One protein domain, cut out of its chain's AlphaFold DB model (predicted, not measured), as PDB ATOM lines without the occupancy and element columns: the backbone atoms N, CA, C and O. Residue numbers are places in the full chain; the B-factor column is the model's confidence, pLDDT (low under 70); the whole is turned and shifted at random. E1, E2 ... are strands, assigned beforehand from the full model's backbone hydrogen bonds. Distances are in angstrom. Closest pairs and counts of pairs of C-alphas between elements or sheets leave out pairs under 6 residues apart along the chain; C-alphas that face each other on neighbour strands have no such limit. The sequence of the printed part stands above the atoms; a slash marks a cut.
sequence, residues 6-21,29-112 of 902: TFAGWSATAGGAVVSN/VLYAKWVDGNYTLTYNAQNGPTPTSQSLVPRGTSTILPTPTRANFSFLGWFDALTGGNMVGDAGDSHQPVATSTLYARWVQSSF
ATOM      1  N   THR A   6     142.200 221.787 279.803       89.62
ATOM      2  CA  THR A   6     141.245 220.858 280.405       89.62
ATOM      3  C   THR A   6     139.821 221.364 280.186       89.62
ATOM      4  O   THR A   6     139.526 222.553 280.331       89.62
ATOM      5  N   PHE A   7     138.914 220.465 279.800       91.06
ATOM      6  CA  PHE A   7     137.504 220.797 279.614       91.06
ATOM      7  C   PHE A   7     136.840 221.054 280.972       91.06
ATOM      8  O   PHE A   7     136.781 220.157 281.808       91.06
ATOM      9  N   ALA A   8     136.333 222.269 281.185       89.50
ATOM     10  CA  ALA A   8     135.705 222.673 282.443       89.50
ATOM     11  C   ALA A   8     134.177 222.508 282.439       89.50
ATOM     12  O   ALA A   8     133.560 222.528 283.499       89.50
ATOM     13  N   GLY A   9     133.562 222.361 281.260       90.25
ATOM     14  CA  GLY A   9     132.117 222.199 281.089       90.25
ATOM     15  C   GLY A   9     131.536 223.091 279.988       90.25
ATOM     16  O   GLY A   9     132.266 223.734 279.233       90.25
ATOM     17  N   TRP A  10     130.209 223.131 279.886       92.06
ATOM     18  CA  TRP A  10     129.480 223.947 278.907       92.06
ATOM     19  C   TRP A  10     128.913 225.216 279.558       92.06
ATOM     20  O   TRP A  10     128.607 225.210 280.746       92.06
ATOM     21  N   SER A  11     128.765 226.297 278.789       92.88
ATOM     22  CA  SER A  11     128.179 227.580 279.211       92.88
ATOM     23  C   SER A  11     127.081 228.019 278.240       92.88
ATOM     24  O   SER A  11     127.215 227.832 277.031       92.88
ATOM     25  N   ALA A  12     126.021 228.642 278.760       89.94
ATOM     26  CA  ALA A  12     124.924 229.191 277.954       89.94
ATOM     27  C   ALA A  12     125.292 230.496 277.217       89.94
ATOM     28  O   ALA A  12     124.619 230.881 276.266       89.94
ATOM     29  N   THR A  13     126.368 231.171 277.630       88.06
ATOM     30  CA  THR A  13     126.890 232.390 276.991       88.06
ATOM     31  C   THR A  13     128.400 232.294 276.766       88.06
ATOM     32  O   THR A  13     129.107 231.574 277.482       88.06
ATOM     33  N   ALA A  14     128.924 233.019 275.774       87.75
ATOM     34  CA  ALA A  14     130.361 233.073 275.516       87.75
ATOM     35  C   ALA A  14     131.106 233.647 276.740       87.75
ATOM     36  O   ALA A  14     130.835 234.764 277.168       87.75
ATOM     37  N   GLY A  15     132.017 232.864 277.330       80.88
ATOM     38  CA  GLY A  15     132.774 233.246 278.536       80.88
ATOM     39  C   GLY A  15     132.025 233.098 279.872       80.88
ATOM     40  O   GLY A  15     132.605 233.384 280.920       80.88
ATOM     41  N   GLY A  16     130.774 232.628 279.859       86.31
ATOM     42  CA  GLY A  16     129.928 232.503 281.050       86.31
ATOM     43  C   GLY A  16     130.352 231.433 282.072       86.31
ATOM     44  O   GLY A  16     131.394 230.768 281.970       86.31
ATOM     45  N   ALA A  17     129.539 231.290 283.121       89.31
ATOM     46  CA  ALA A  17     129.699 230.248 284.133       89.31
ATOM     47  C   ALA A  17     129.321 228.863 283.576       89.31
ATOM     48  O   ALA A  17     128.494 228.751 282.672       89.31
ATOM     49  N   VAL A  18     129.935 227.808 284.121       92.06
ATOM     50  CA  VAL A  18     129.620 226.429 283.727       92.06
ATOM     51  C   VAL A  18     128.221 226.069 284.221       92.06
ATOM     52  O   VAL A  18     127.899 226.310 285.382       92.06
ATOM     53  N   VAL A  19     127.408 225.478 283.348       91.06
ATOM     54  CA  VAL A  19     126.077 224.971 283.689       91.06
ATOM     55  C   VAL A  19     126.127 223.469 283.989       91.06
ATOM     56  O   VAL A  19     126.793 222.707 283.287       91.06
ATOM     57  N   SER A  20     125.401 223.032 285.021       86.12
ATOM     58  CA  SER A  20     125.171 221.621 285.358       86.12
ATOM     59  C   SER A  20     123.685 221.283 285.179       86.12
ATOM     60  O   SER A  20     122.825 222.106 285.482       86.12
ATOM     61  N   ASN A  21     123.369 220.094 284.649       85.44
ATOM     62  CA  ASN A  21     121.990 219.637 284.382       85.44
ATOM     63  C   ASN A  21     121.140 220.613 283.534       85.44
ATOM     64  O   ASN A  21     119.977 220.871 283.837       85.44
ATOM     65  N   VAL A  29     122.827 227.788 271.304       90.62
ATOM     66  CA  VAL A  29     124.233 227.361 271.225       90.62
ATOM     67  C   VAL A  29     124.832 227.321 272.628       90.62
ATOM     68  O   VAL A  29     124.716 228.289 273.375       90.62
ATOM     69  N   LEU A  30     125.500 226.218 272.973       91.56
ATOM     70  CA  LEU A  30     126.340 226.128 274.168       91.56
ATOM     71  C   LEU A  30     127.809 226.308 273.792       91.56
ATOM     72  O   LEU A  30     128.281 225.798 272.777       91.56
ATOM     73  N   TYR A  31     128.544 227.001 274.652       91.69
ATOM     74  CA  TYR A  31     129.958 227.299 274.467       91.69
ATOM     75  C   TYR A  31     130.796 226.421 275.399       91.69
ATOM     76  O   TYR A  31     130.569 226.397 276.609       91.69
ATOM     77  N   ALA A  32     131.771 225.697 274.849       90.69
ATOM     78  CA  ALA A  32     132.706 224.900 275.640       90.69
ATOM     79  C   ALA A  32     133.657 225.816 276.423       90.69
ATOM     80  O   ALA A  32     134.336 226.662 275.834       90.69
ATOM     81  N   LYS A  33     133.739 225.622 277.743       89.25
ATOM     82  CA  LYS A  33     134.688 226.318 278.610       89.25
ATOM     83  C   LYS A  33     135.919 225.448 278.842       89.25
ATOM     84  O   LYS A  33     135.816 224.271 279.184       89.25
ATOM     85  N   TRP A  34     137.081 226.062 278.676       89.06
ATOM     86  CA  TRP A  34     138.391 225.435 278.804       89.06
ATOM     87  C   TRP A  34     139.189 226.179 279.873       89.06
ATOM     88  O   TRP A  34     139.198 227.411 279.866       89.06
ATOM     89  N   VAL A  35     139.833 225.448 280.776       88.56
ATOM     90  CA  VAL A  35     140.799 225.989 281.749       88.56
ATOM     91  C   VAL A  35     142.203 225.528 281.382       88.56
ATOM     92  O   VAL A  35     142.351 224.564 280.626       88.56
ATOM     93  N   ASP A  36     143.223 226.225 281.881       87.81
ATOM     94  CA  ASP A  36     144.609 225.823 281.652       87.81
ATOM     95  C   ASP A  36     144.845 224.405 282.182       87.81
ATOM     96  O   ASP A  36     144.466 224.060 283.302       87.81
ATOM     97  N   GLY A  37     145.409 223.569 281.318       90.06
ATOM     98  CA  GLY A  37     145.851 222.216 281.615       90.06
ATOM     99  C   GLY A  37     147.356 222.095 281.382       90.06
ATOM    100  O   GLY A  37     148.105 223.062 281.544       90.06
ATOM    101  N   ASN A  38     147.793 220.904 280.976       92.00
ATOM    102  CA  ASN A  38     149.206 220.592 280.780       92.00
ATOM    103  C   ASN A  38     149.479 220.220 279.322       92.00
ATOM    104  O   ASN A  38     148.673 219.531 278.695       92.00
ATOM    105  N   TYR A  39     150.638 220.622 278.812       94.56
ATOM    106  CA  TYR A  39     151.229 220.000 277.635       94.56
ATOM    107  C   TYR A  39     151.930 218.709 278.040       94.56
ATOM    108  O   TYR A  39     152.525 218.617 279.115       94.56
ATOM    109  N   THR A  40     151.850 217.706 277.174       93.94
ATOM    110  CA  THR A  40     152.557 216.442 277.371       93.94
ATOM    111  C   THR A  40     153.819 216.437 276.521       93.94
ATOM    112  O   THR A  40     153.741 216.546 275.302       93.94
ATOM    113  N   LEU A  41     154.978 216.289 277.154       95.69
ATOM    114  CA  LEU A  41     156.247 216.067 276.468       95.69
ATOM    115  C   LEU A  41     156.629 214.600 276.586       95.69
ATOM    116  O   LEU A  41     156.712 214.075 277.694       95.69
ATOM    117  N   THR A  42     156.854 213.944 275.452       96.06
ATOM    118  CA  THR A  42     157.334 212.557 275.391       96.06
ATOM    119  C   THR A  42     158.793 212.549 274.956       96.06
ATOM    120  O   THR A  42     159.131 213.158 273.948       96.06
ATOM    121  N   TYR A  43     159.658 211.851 275.684       95.12
ATOM    122  CA  TYR A  43     161.092 211.784 275.407       95.12
ATOM    123  C   TYR A  43     161.445 210.431 274.790       95.12
ATOM    124  O   TYR A  43     161.460 209.403 275.467       95.12
ATOM    125  N   ASN A  44     161.741 210.421 273.492       93.69
ATOM    126  CA  ASN A  44     162.215 209.243 272.780       93.69
ATOM    127  C   ASN A  44     163.748 209.242 272.723       93.69
ATOM    128  O   ASN A  44     164.357 209.922 271.900       93.69
ATOM    129  N   ALA A  45     164.373 208.441 273.583       91.56
ATOM    130  CA  ALA A  45     165.827 208.357 273.701       91.56
ATOM    131  C   ALA A  45     166.522 207.504 272.613       91.56
ATOM    132  O   ALA A  45     167.731 207.290 272.688       91.56
ATOM    133  N   GLN A  46     165.790 207.017 271.598       88.50
ATOM    134  CA  GLN A  46     166.311 206.186 270.500       88.50
ATOM    135  C   GLN A  46     167.147 204.984 270.984       88.50
ATOM    136  O   GLN A  46     168.301 204.820 270.600       88.50
ATOM    137  N   ASN A  47     166.548 204.148 271.841       76.50
ATOM    138  CA  ASN A  47     167.152 202.979 272.509       76.50
ATOM    139  C   ASN A  47     168.225 203.272 273.576       76.50
ATOM    140  O   ASN A  47     168.714 202.331 274.198       76.50
ATOM    141  N   GLY A  48     168.556 204.536 273.854       79.62
ATOM    142  CA  GLY A  48     169.257 204.891 275.089       79.62
ATOM    143  C   GLY A  48     168.319 204.810 276.305       79.62
ATOM    144  O   GLY A  48     167.145 205.174 276.182       79.62
ATOM    145  N   PRO A  49     168.761 204.347 277.489       84.75
ATOM    146  CA  PRO A  49     168.017 204.585 278.722       84.75
ATOM    147  C   PRO A  49     167.826 206.091 278.971       84.75
ATOM    148  O   PRO A  49     168.755 206.887 278.848       84.75
ATOM    149  N   THR A  50     166.609 206.484 279.353       86.75
ATOM    150  CA  THR A  50     166.300 207.838 279.837       86.75
ATOM    151  C   THR A  50     165.653 207.753 281.217       86.75
ATOM    152  O   THR A  50     164.756 206.928 281.411       86.75
ATOM    153  N   PRO A  51     166.063 208.593 282.185       84.44
ATOM    154  CA  PRO A  51     165.454 208.621 283.513       84.44
ATOM    155  C   PRO A  51     163.999 209.113 283.485       84.44
ATOM    156  O   PRO A  51     163.246 208.892 284.431       84.44
ATOM    157  N   THR A  52     163.580 209.794 282.417       89.00
ATOM    158  CA  THR A  52     162.221 210.321 282.266       89.00
ATOM    159  C   THR A  52     161.766 210.143 280.825       89.00
ATOM    160  O   THR A  52     162.348 210.714 279.906       89.00
ATOM    161  N   SER A  53     160.722 209.337 280.621       89.12
ATOM    162  CA  SER A  53     160.125 209.083 279.302       89.12
ATOM    163  C   SER A  53     158.997 210.059 278.959       89.12
ATOM    164  O   SER A  53     158.654 210.212 277.788       89.12
ATOM    165  N   GLN A  54     158.427 210.740 279.957       93.69
ATOM    166  CA  GLN A  54     157.321 211.674 279.770       93.69
ATOM    167  C   GLN A  54     157.286 212.736 280.879       93.69
ATOM    168  O   GLN A  54     157.565 212.427 282.035       93.69
ATOM    169  N   SER A  55     156.907 213.970 280.539       93.19
ATOM    170  CA  SER A  55     156.647 215.059 281.491       93.19
ATOM    171  C   SER A  55     155.321 215.759 281.177       93.19
ATOM    172  O   SER A  55     154.968 215.951 280.011       93.19
ATOM    173  N   LEU A  56     154.584 216.139 282.222       93.44
ATOM    174  CA  LEU A  56     153.380 216.965 282.128       93.44
ATOM    175  C   LEU A  56     153.732 218.383 282.570       93.44
ATOM    176  O   LEU A  56     154.005 218.611 283.747       93.44
ATOM    177  N   VAL A  57     153.702 219.330 281.636       94.44
ATOM    178  CA  VAL A  57     154.141 220.709 281.873       94.44
ATOM    179  C   VAL A  57     152.936 221.648 281.849       94.44
ATOM    180  O   VAL A  57     152.279 221.751 280.807       94.44
ATOM    181  N   PRO A  58     152.610 222.336 282.957       93.50
ATOM    182  CA  PRO A  58     151.545 223.333 282.974       93.50
ATOM    183  C   PRO A  58     151.763 224.425 281.926       93.50
ATOM    184  O   PRO A  58     152.892 224.864 281.677       93.50
ATOM    185  N   ARG A  59     150.678 224.904 281.314       89.31
ATOM    186  CA  ARG A  59     150.772 225.979 280.316       89.31
ATOM    187  C   ARG A  59     151.428 227.228 280.898       89.31
ATOM    188  O   ARG A  59     151.109 227.656 282.001       89.31
ATOM    189  N   GLY A  60     152.334 227.825 280.125       86.56
ATOM    190  CA  GLY A  60     153.063 229.023 280.548       86.56
ATOM    191  C   GLY A  60     154.264 228.753 281.465       86.56
ATOM    192  O   GLY A  60     154.907 229.711 281.875       86.56
ATOM    193  N   THR A  61     154.583 227.487 281.758       92.25
ATOM    194  CA  THR A  61     155.714 227.090 282.616       92.25
ATOM    195  C   THR A  61     156.758 226.272 281.853       92.25
ATOM    196  O   THR A  61     156.475 225.768 280.765       92.25
ATOM    197  N   SER A  62     157.955 226.136 282.426       93.75
ATOM    198  CA  SER A  62     159.074 225.383 281.844       93.75
ATOM    199  C   SER A  62     159.340 224.075 282.591       93.75
ATOM    200  O   SER A  62     159.053 223.958 283.782       93.75
ATOM    201  N   THR A  63     159.947 223.110 281.904       94.44
ATOM    202  CA  THR A  63     160.512 221.881 282.479       94.44
ATOM    203  C   THR A  63     161.997 221.784 282.157       94.44
ATOM    204  O   THR A  63     162.456 222.363 281.178       94.44
ATOM    205  N   ILE A  64     162.738 221.011 282.947       94.69
ATOM    206  CA  ILE A  64     164.125 220.653 282.639       94.69
ATOM    207  C   ILE A  64     164.124 219.442 281.702       94.69
ATOM    208  O   ILE A  64     163.378 218.484 281.934       94.69
ATOM    209  N   LEU A  65     164.930 219.495 280.643       94.56
ATOM    210  CA  LEU A  65     165.112 218.382 279.715       94.56
ATOM    211  C   LEU A  65     165.959 217.270 280.367       94.56
ATOM    212  O   LEU A  65     167.016 217.562 280.931       94.56
ATOM    213  N   PRO A  66     165.527 215.995 280.319       94.12
ATOM    214  CA  PRO A  66     166.245 214.897 280.959       94.12
ATOM    215  C   PRO A  66     167.554 214.572 280.231       94.12
ATOM    216  O   PRO A  66     167.689 214.817 279.033       94.12
ATOM    217  N   THR A  67     168.492 213.958 280.954       92.44
ATOM    218  CA  THR A  67     169.767 213.463 280.418       92.44
ATOM    219  C   THR A  67     169.645 211.976 280.090       92.44
ATOM    220  O   THR A  67     169.685 211.150 281.008       92.44
ATOM    221  N   PRO A  68     169.458 211.586 278.819       93.12
ATOM    222  CA  PRO A  68     169.526 210.183 278.451       93.12
ATOM    223  C   PRO A  68     170.992 209.728 278.420       93.12
ATOM    224  O   PRO A  68     171.904 210.546 278.304       93.12
ATOM    225  N   THR A  69     171.237 208.421 278.478       90.69
ATOM    226  CA  THR A  69     172.580 207.850 278.291       90.69
ATOM    227  C   THR A  69     172.562 206.760 277.228       90.69
ATOM    228  O   THR A  69     171.544 206.107 277.003       90.69
ATOM    229  N   ARG A  70     173.690 206.565 276.540       89.06
ATOM    230  CA  ARG A  70     173.892 205.478 275.576       89.06
ATOM    231  C   ARG A  70     175.378 205.126 275.550       89.06
ATOM    232  O   ARG A  70     176.209 205.985 275.295       89.06
ATOM    233  N   ALA A  71     175.718 203.877 275.865       87.88
ATOM    234  CA  ALA A  71     177.114 203.455 275.999       87.88
ATOM    235  C   ALA A  71     177.894 203.664 274.690       87.88
ATOM    236  O   ALA A  71     177.425 203.217 273.645       87.88
ATOM    237  N   ASN A  72     179.071 204.298 274.765       90.25
ATOM    238  CA  ASN A  72     179.949 204.643 273.632       90.25
ATOM    239  C   ASN A  72     179.336 205.630 272.611       90.25
ATOM    240  O   ASN A  72     179.801 205.730 271.473       90.25
ATOM    241  N   PHE A  73     178.288 206.358 273.006       91.38
ATOM    242  CA  PHE A  73     177.710 207.450 272.227       91.38
ATOM    243  C   PHE A  73     177.611 208.723 273.069       91.38
ATOM    244  O   PHE A  73     177.236 208.685 274.239       91.38
ATOM    245  N   SER A  74     177.869 209.856 272.426       91.75
ATOM    246  CA  SER A  74     177.691 211.193 272.980       91.75
ATOM    247  C   SER A  74     176.306 211.741 272.630       91.75
ATOM    248  O   SER A  74     175.810 211.549 271.510       91.75
ATOM    249  N   PHE A  75     175.660 212.390 273.596       92.12
ATOM    250  CA  PHE A  75     174.332 212.979 273.434       92.12
ATOM    251  C   PHE A  75     174.445 214.364 272.789       92.12
ATOM    252  O   PHE A  75     175.075 215.249 273.352       92.12
ATOM    253  N   LEU A  76     173.807 214.559 271.632       90.25
ATOM    254  CA  LEU A  76     173.838 215.826 270.885       90.25
ATOM    255  C   LEU A  76     172.683 216.779 271.223       90.25
ATOM    256  O   LEU A  76     172.611 217.862 270.653       90.25
ATOM    257  N   GLY A  77     171.726 216.341 272.043       93.44
ATOM    258  CA  GLY A  77     170.550 217.132 272.400       93.44
ATOM    259  C   GLY A  77     169.214 216.529 271.967       93.44
ATOM    260  O   GLY A  77     169.123 215.465 271.336       93.44
ATOM    261  N   TRP A  78     168.150 217.233 272.349       95.44
ATOM    262  CA  TRP A  78     166.762 216.902 272.044       95.44
ATOM    263  C   TRP A  78     166.285 217.632 270.789       95.44
ATOM    264  O   TRP A  78     166.496 218.832 270.649       95.44
ATOM    265  N   PHE A  79     165.600 216.922 269.893       95.31
ATOM    266  CA  PHE A  79     165.108 217.452 268.619       95.31
ATOM    267  C   PHE A  79     163.601 217.261 268.465       95.31
ATOM    268  O   PHE A  79     163.026 216.329 269.024       95.31
ATOM    269  N   ASP A  80     162.961 218.124 267.679       94.62
ATOM    270  CA  ASP A  80     161.511 218.099 267.435       94.62
ATOM    271  C   ASP A  80     161.048 217.027 266.422       94.62
ATOM    272  O   ASP A  80     159.846 216.801 266.266       94.62
ATOM    273  N   ALA A  81     161.979 216.323 265.767       92.06
ATOM    274  CA  ALA A  81     161.694 215.240 264.827       92.06
ATOM    275  C   ALA A  81     162.722 214.094 264.906       92.06
ATOM    276  O   ALA A  81     163.864 214.274 265.331       92.06
ATOM    277  N   LEU A  82     162.303 212.894 264.475       86.69
ATOM    278  CA  LEU A  82     163.118 211.668 264.505       86.69
ATOM    279  C   LEU A  82     164.342 211.744 263.576       86.69
ATOM    280  O   LEU A  82     165.432 211.309 263.944       86.69
ATOM    281  N   THR A  83     164.152 212.284 262.371       85.31
ATOM    282  CA  THR A  83     165.196 212.543 261.372       85.31
ATOM    283  C   THR A  83     165.038 213.972 260.864       85.31
ATOM    284  O   THR A  83     163.929 214.407 260.553       85.31
ATOM    285  N   GLY A  84     166.136 214.731 260.801       79.25
ATOM    286  CA  GLY A  84     166.038 216.182 260.613       79.25
ATOM    287  C   GLY A  84     165.264 216.860 261.754       79.25
ATOM    288  O   GLY A  84     165.070 216.265 262.816       79.25
ATOM    289  N   GLY A  85     164.875 218.119 261.567       87.38
ATOM    290  CA  GLY A  85     164.240 218.927 262.616       87.38
ATOM    291  C   GLY A  85     165.220 219.798 263.403       87.38
ATOM    292  O   GLY A  85     166.443 219.654 263.274       87.38
ATOM    293  N   ASN A  86     164.659 220.711 264.193       91.62
ATOM    294  CA  ASN A  86     165.390 221.720 264.950       91.62
ATOM    295  C   ASN A  86     165.782 221.196 266.330       91.62
ATOM    296  O   ASN A  86     165.061 220.405 266.947       91.62
ATOM    297  N   MET A  87     166.930 221.661 266.816       94.31
ATOM    298  CA  MET A  87     167.366 221.397 268.181       94.31
ATOM    299  C   MET A  87     166.492 222.189 269.154       94.31
ATOM    300  O   MET A  87     166.303 223.393 268.994       94.31
ATOM    301  N   VAL A  88     165.941 221.494 270.144       93.75
ATOM    302  CA  VAL A  88     165.071 222.048 271.186       93.75
ATOM    303  C   VAL A  88     165.875 222.478 272.412       93.75
ATOM    304  O   VAL A  88     165.511 223.463 273.051       93.75
ATOM    305  N   GLY A  89     166.954 221.759 272.725       92.94
ATOM    306  CA  GLY A  89     167.875 222.071 273.818       92.94
ATOM    307  C   GLY A  89     168.720 220.868 274.233       92.94
ATOM    308  O   GLY A  89     168.452 219.732 273.818       92.94
ATOM    309  N   ASP A  90     169.723 221.128 275.061       93.31
ATOM    310  CA  ASP A  90     170.603 220.122 275.644       93.31
ATOM    311  C   ASP A  90     170.001 219.484 276.902       93.31
ATOM    312  O   ASP A  90     168.929 219.846 277.399       93.31
ATOM    313  N   ALA A  91     170.682 218.467 277.425       90.06
ATOM    314  CA  ALA A  91     170.312 217.876 278.700       90.06
ATOM    315  C   ALA A  91     170.518 218.891 279.836       90.06
ATOM    316  O   ALA A  91     171.595 219.462 279.976       90.06
ATOM    317  N   GLY A  92     169.505 219.077 280.682       91.88
ATOM    318  CA  GLY A  92     169.538 220.063 281.766       91.88
ATOM    319  C   GLY A  92     169.002 221.448 281.389       91.88
ATOM    320  O   GLY A  92     168.746 222.249 282.291       91.88
ATOM    321  N   ASP A  93     168.743 221.716 280.108       94.69
ATOM    322  CA  ASP A  93     168.165 222.988 279.681       94.69
ATOM    323  C   ASP A  93     166.702 223.138 280.109       94.69
ATOM    324  O   ASP A  93     165.929 222.177 280.181       94.69
ATOM    325  N   SER A  94     166.305 224.386 280.360       95.06
ATOM    326  CA  SER A  94     164.913 224.755 280.607       95.06
ATOM    327  C   SER A  94     164.162 224.909 279.284       95.06
ATOM    328  O   SER A  94     164.456 225.809 278.501       95.06
ATOM    329  N   HIS A  95     163.112 224.117 279.086       93.88
ATOM    330  CA  HIS A  95     162.250 224.169 277.912       93.88
ATOM    331  C   HIS A  95     160.797 224.494 278.280       93.88
ATOM    332  O   HIS A  95     160.200 223.852 279.148       93.88
ATOM    333  N   GLN A  96     160.208 225.467 277.581       94.81
ATOM    334  CA  GLN A  96     158.799 225.838 277.704       94.81
ATOM    335  C   GLN A  96     158.002 225.322 276.494       94.81
ATOM    336  O   GLN A  96     158.079 225.921 275.417       94.81
ATOM    337  N   PRO A  97     157.206 224.247 276.638       93.31
ATOM    338  CA  PRO A  97     156.409 223.730 275.535       93.31
ATOM    339  C   PRO A  97     155.233 224.653 275.198       93.31
ATOM    340  O   PRO A  97     154.563 225.201 276.077       93.31
ATOM    341  N   VAL A  98     154.949 224.773 273.901       92.06
ATOM    342  CA  VAL A  98     153.784 225.502 273.358       92.06
ATOM    343  C   VAL A  98     152.677 224.571 272.852       92.06
ATOM    344  O   VAL A  98     151.574 225.029 272.543       92.06
ATOM    345  N   ALA A  99     152.970 223.273 272.778       93.12
ATOM    346  CA  ALA A  99     152.072 222.198 272.380       93.12
ATOM    347  C   ALA A  99     152.560 220.867 272.972       93.12
ATOM    348  O   ALA A  99     153.724 220.733 273.351       93.12
ATOM    349  N   THR A 100     151.674 219.878 273.020       94.50
ATOM    350  CA  THR A 100     152.038 218.481 273.269       94.50
ATOM    351  C   THR A 100     152.912 217.965 272.122       94.50
ATOM    352  O   THR A 100     152.524 218.064 270.958       94.50
ATOM    353  N   SER A 101     154.087 217.415 272.432       94.25
ATOM    354  CA  SER A 101     155.060 216.974 271.425       94.25
ATOM    355  C   SER A 101     155.926 215.804 271.900       94.25
ATOM    356  O   SER A 101     155.957 215.445 273.082       94.25
ATOM    357  N   THR A 102     156.628 215.191 270.947       95.75
ATOM    358  CA  THR A 102     157.651 214.177 271.207       95.75
ATOM    359  C   THR A 102     159.005 214.756 270.841       95.75
ATOM    360  O   THR A 102     159.183 215.229 269.722       95.75
ATOM    361  N   LEU A 103     159.949 214.694 271.773       95.56
ATOM    362  CA  LEU A 103     161.339 215.054 271.552       95.56
ATOM    363  C   LEU A 103     162.166 213.794 271.317       95.56
ATOM    364  O   LEU A 103     161.986 212.782 271.997       95.56
ATOM    365  N   TYR A 104     163.084 213.861 270.363       94.38
ATOM    366  CA  TYR A 104     163.920 212.748 269.938       94.38
ATOM    367  C   TYR A 104     165.376 213.035 270.291       94.38
ATOM    368  O   TYR A 104     165.921 214.066 269.902       94.38
ATOM    369  N   ALA A 105     166.009 212.124 271.026       93.50
ATOM    370  CA  ALA A 105     167.432 212.208 271.322       93.50
ATOM    371  C   ALA A 105     168.241 211.993 270.044       93.50
ATOM    372  O   ALA A 105     167.948 211.062 269.287       93.50
ATOM    373  N   ARG A 106     169.281 212.798 269.822       90.94
ATOM    374  CA  ARG A 106     170.295 212.511 268.803       90.94
ATOM    375  C   ARG A 106     171.610 212.111 269.447       90.94
ATOM    376  O   ARG A 106     171.982 212.603 270.508       90.94
ATOM    377  N   TRP A 107     172.294 211.202 268.768       90.50
ATOM    378  CA  TRP A 107     173.506 210.563 269.247       90.50
ATOM    379  C   TRP A 107     174.559 210.586 268.153       90.50
ATOM    380  O   TRP A 107     174.239 210.358 266.985       90.50
ATOM    381  N   VAL A 108     175.805 210.770 268.556       91.06
ATOM    382  CA  VAL A 108     176.989 210.513 267.735       91.06
ATOM    383  C   VAL A 108     177.862 209.498 268.466       91.06
ATOM    384  O   VAL A 108     177.809 209.430 269.691       91.06
ATOM    385  N   GLN A 109     178.616 208.655 267.759       92.00
ATOM    386  CA  GLN A 109     179.593 207.787 268.431       92.00
ATOM    387  C   GLN A 109     180.602 208.654 269.194       92.00
ATOM    388  O   GLN A 109     180.972 209.727 268.716       92.00
ATOM    389  N   SER A 110     181.060 208.205 270.361       92.00
ATOM    390  CA  SER A 110     181.995 208.980 271.188       92.00
ATOM    391  C   SER A 110     183.320 209.292 270.472       92.00
ATOM    392  O   SER A 110     183.914 210.337 270.728       92.00
ATOM    393  N   SER A 111     183.746 208.446 269.528       90.81
ATOM    394  CA  SER A 111     184.887 208.680 268.624       90.81
ATOM    395  C   SER A 111     184.714 209.877 267.679       90.81
ATOM    396  O   SER A 111     185.698 210.446 267.221       90.81
ATOM    397  N   PHE A 112     183.471 210.280 267.405       91.69
ATOM    398  CA  PHE A 112     183.118 211.401 266.531       91.69
ATOM    399  C   PHE A 112     182.525 212.592 267.300       91.69
ATOM    400  O   PHE A 112     182.021 213.540 266.697       91.69
TER     401      PHE A 112
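Overview. This is residues 6 to 21 and 29 to 112 of the 902 residues of the protein "Unannotated protein" of freshwater metagenome (UniProt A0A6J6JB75). A curled, strongly twisted sheet of five strands, E4, E3, E7, E5 and E6, makes the body, and a separate two-strand ribbon of E1 and E2 lengthens the domain at one end. E2 runs on into E3 across a break of 1 residue, at 60 degrees, which joins ribbon and body. The printed part has 100 residues, with no named helix and seven named strands, E1 to E7 in chain order; the larger sheet, order E4, E3, E7, E5, E6, is mixed, and the ribbon is antiparallel. The class is all strand, though only 43 of the 100 printed residues are in named elements. The whole is a rod spanning 64 by 24 by 21 A, only just loose and close to extended, with a radius of gyration of the C-alphas of 18.8 A.

Along the chain. E1, residues 6 to 11, begins at C-alpha 6, (141.245, 220.858, 280.405), and is 14.7 A long. After the cut comes E2, residues 31 to 36, 16.4 A. E3, residues 38 to 44, is 19.0 A long and has its first C-alpha at (149.206, 220.592, 280.780). E4 is residues 54 to 58, E5 residues 73 to 79, 16.5 A, and E6 residues 87 to 89. E7, residues 101 to 109, is the longest strand at 26.4 A and ends at C-alpha 109, (179.593, 207.787, 268.431).

Arrangement. In the larger sheet E4 and E6 are the edge strands. E3 and E4 form a hairpin, antiparallel at 156 degrees, with N 41 and O 55 at 2.9 A. E3 and E7 are parallel at 26 degrees, with N 103 and O 42 at 2.8 A. E7 and E5 are antiparallel at 154 degrees, with N 74 and O 108 at 2.8 A. The pairing of E7 is staggered: residues 101 to 104 pair with E3 and 104 to 109 with E5. E5 and E6 form an antiparallel hairpin, with N 88 and O 78 at 2.8 A. Residues 63 to 64 pair antiparallel with residues 94 to 95. E1 and E2 are antiparallel at 150 degrees, with N 8 and O 33 at 2.9 A. E2 and E3 meet only through their link, and E1 and E7 are apart.

Size, cuts and confidence. The C-alphas farthest apart are those of Asn 21 and Ser 111, 65.8 A. Residues 22 to 28 are not printed, and C-alphas 21 and 29 across this cut are 15.4 A apart. The links E4 to E5 and E6 to E7 are long. The mean pLDDT of the printed part is 91.0, and no printed residue is under 70.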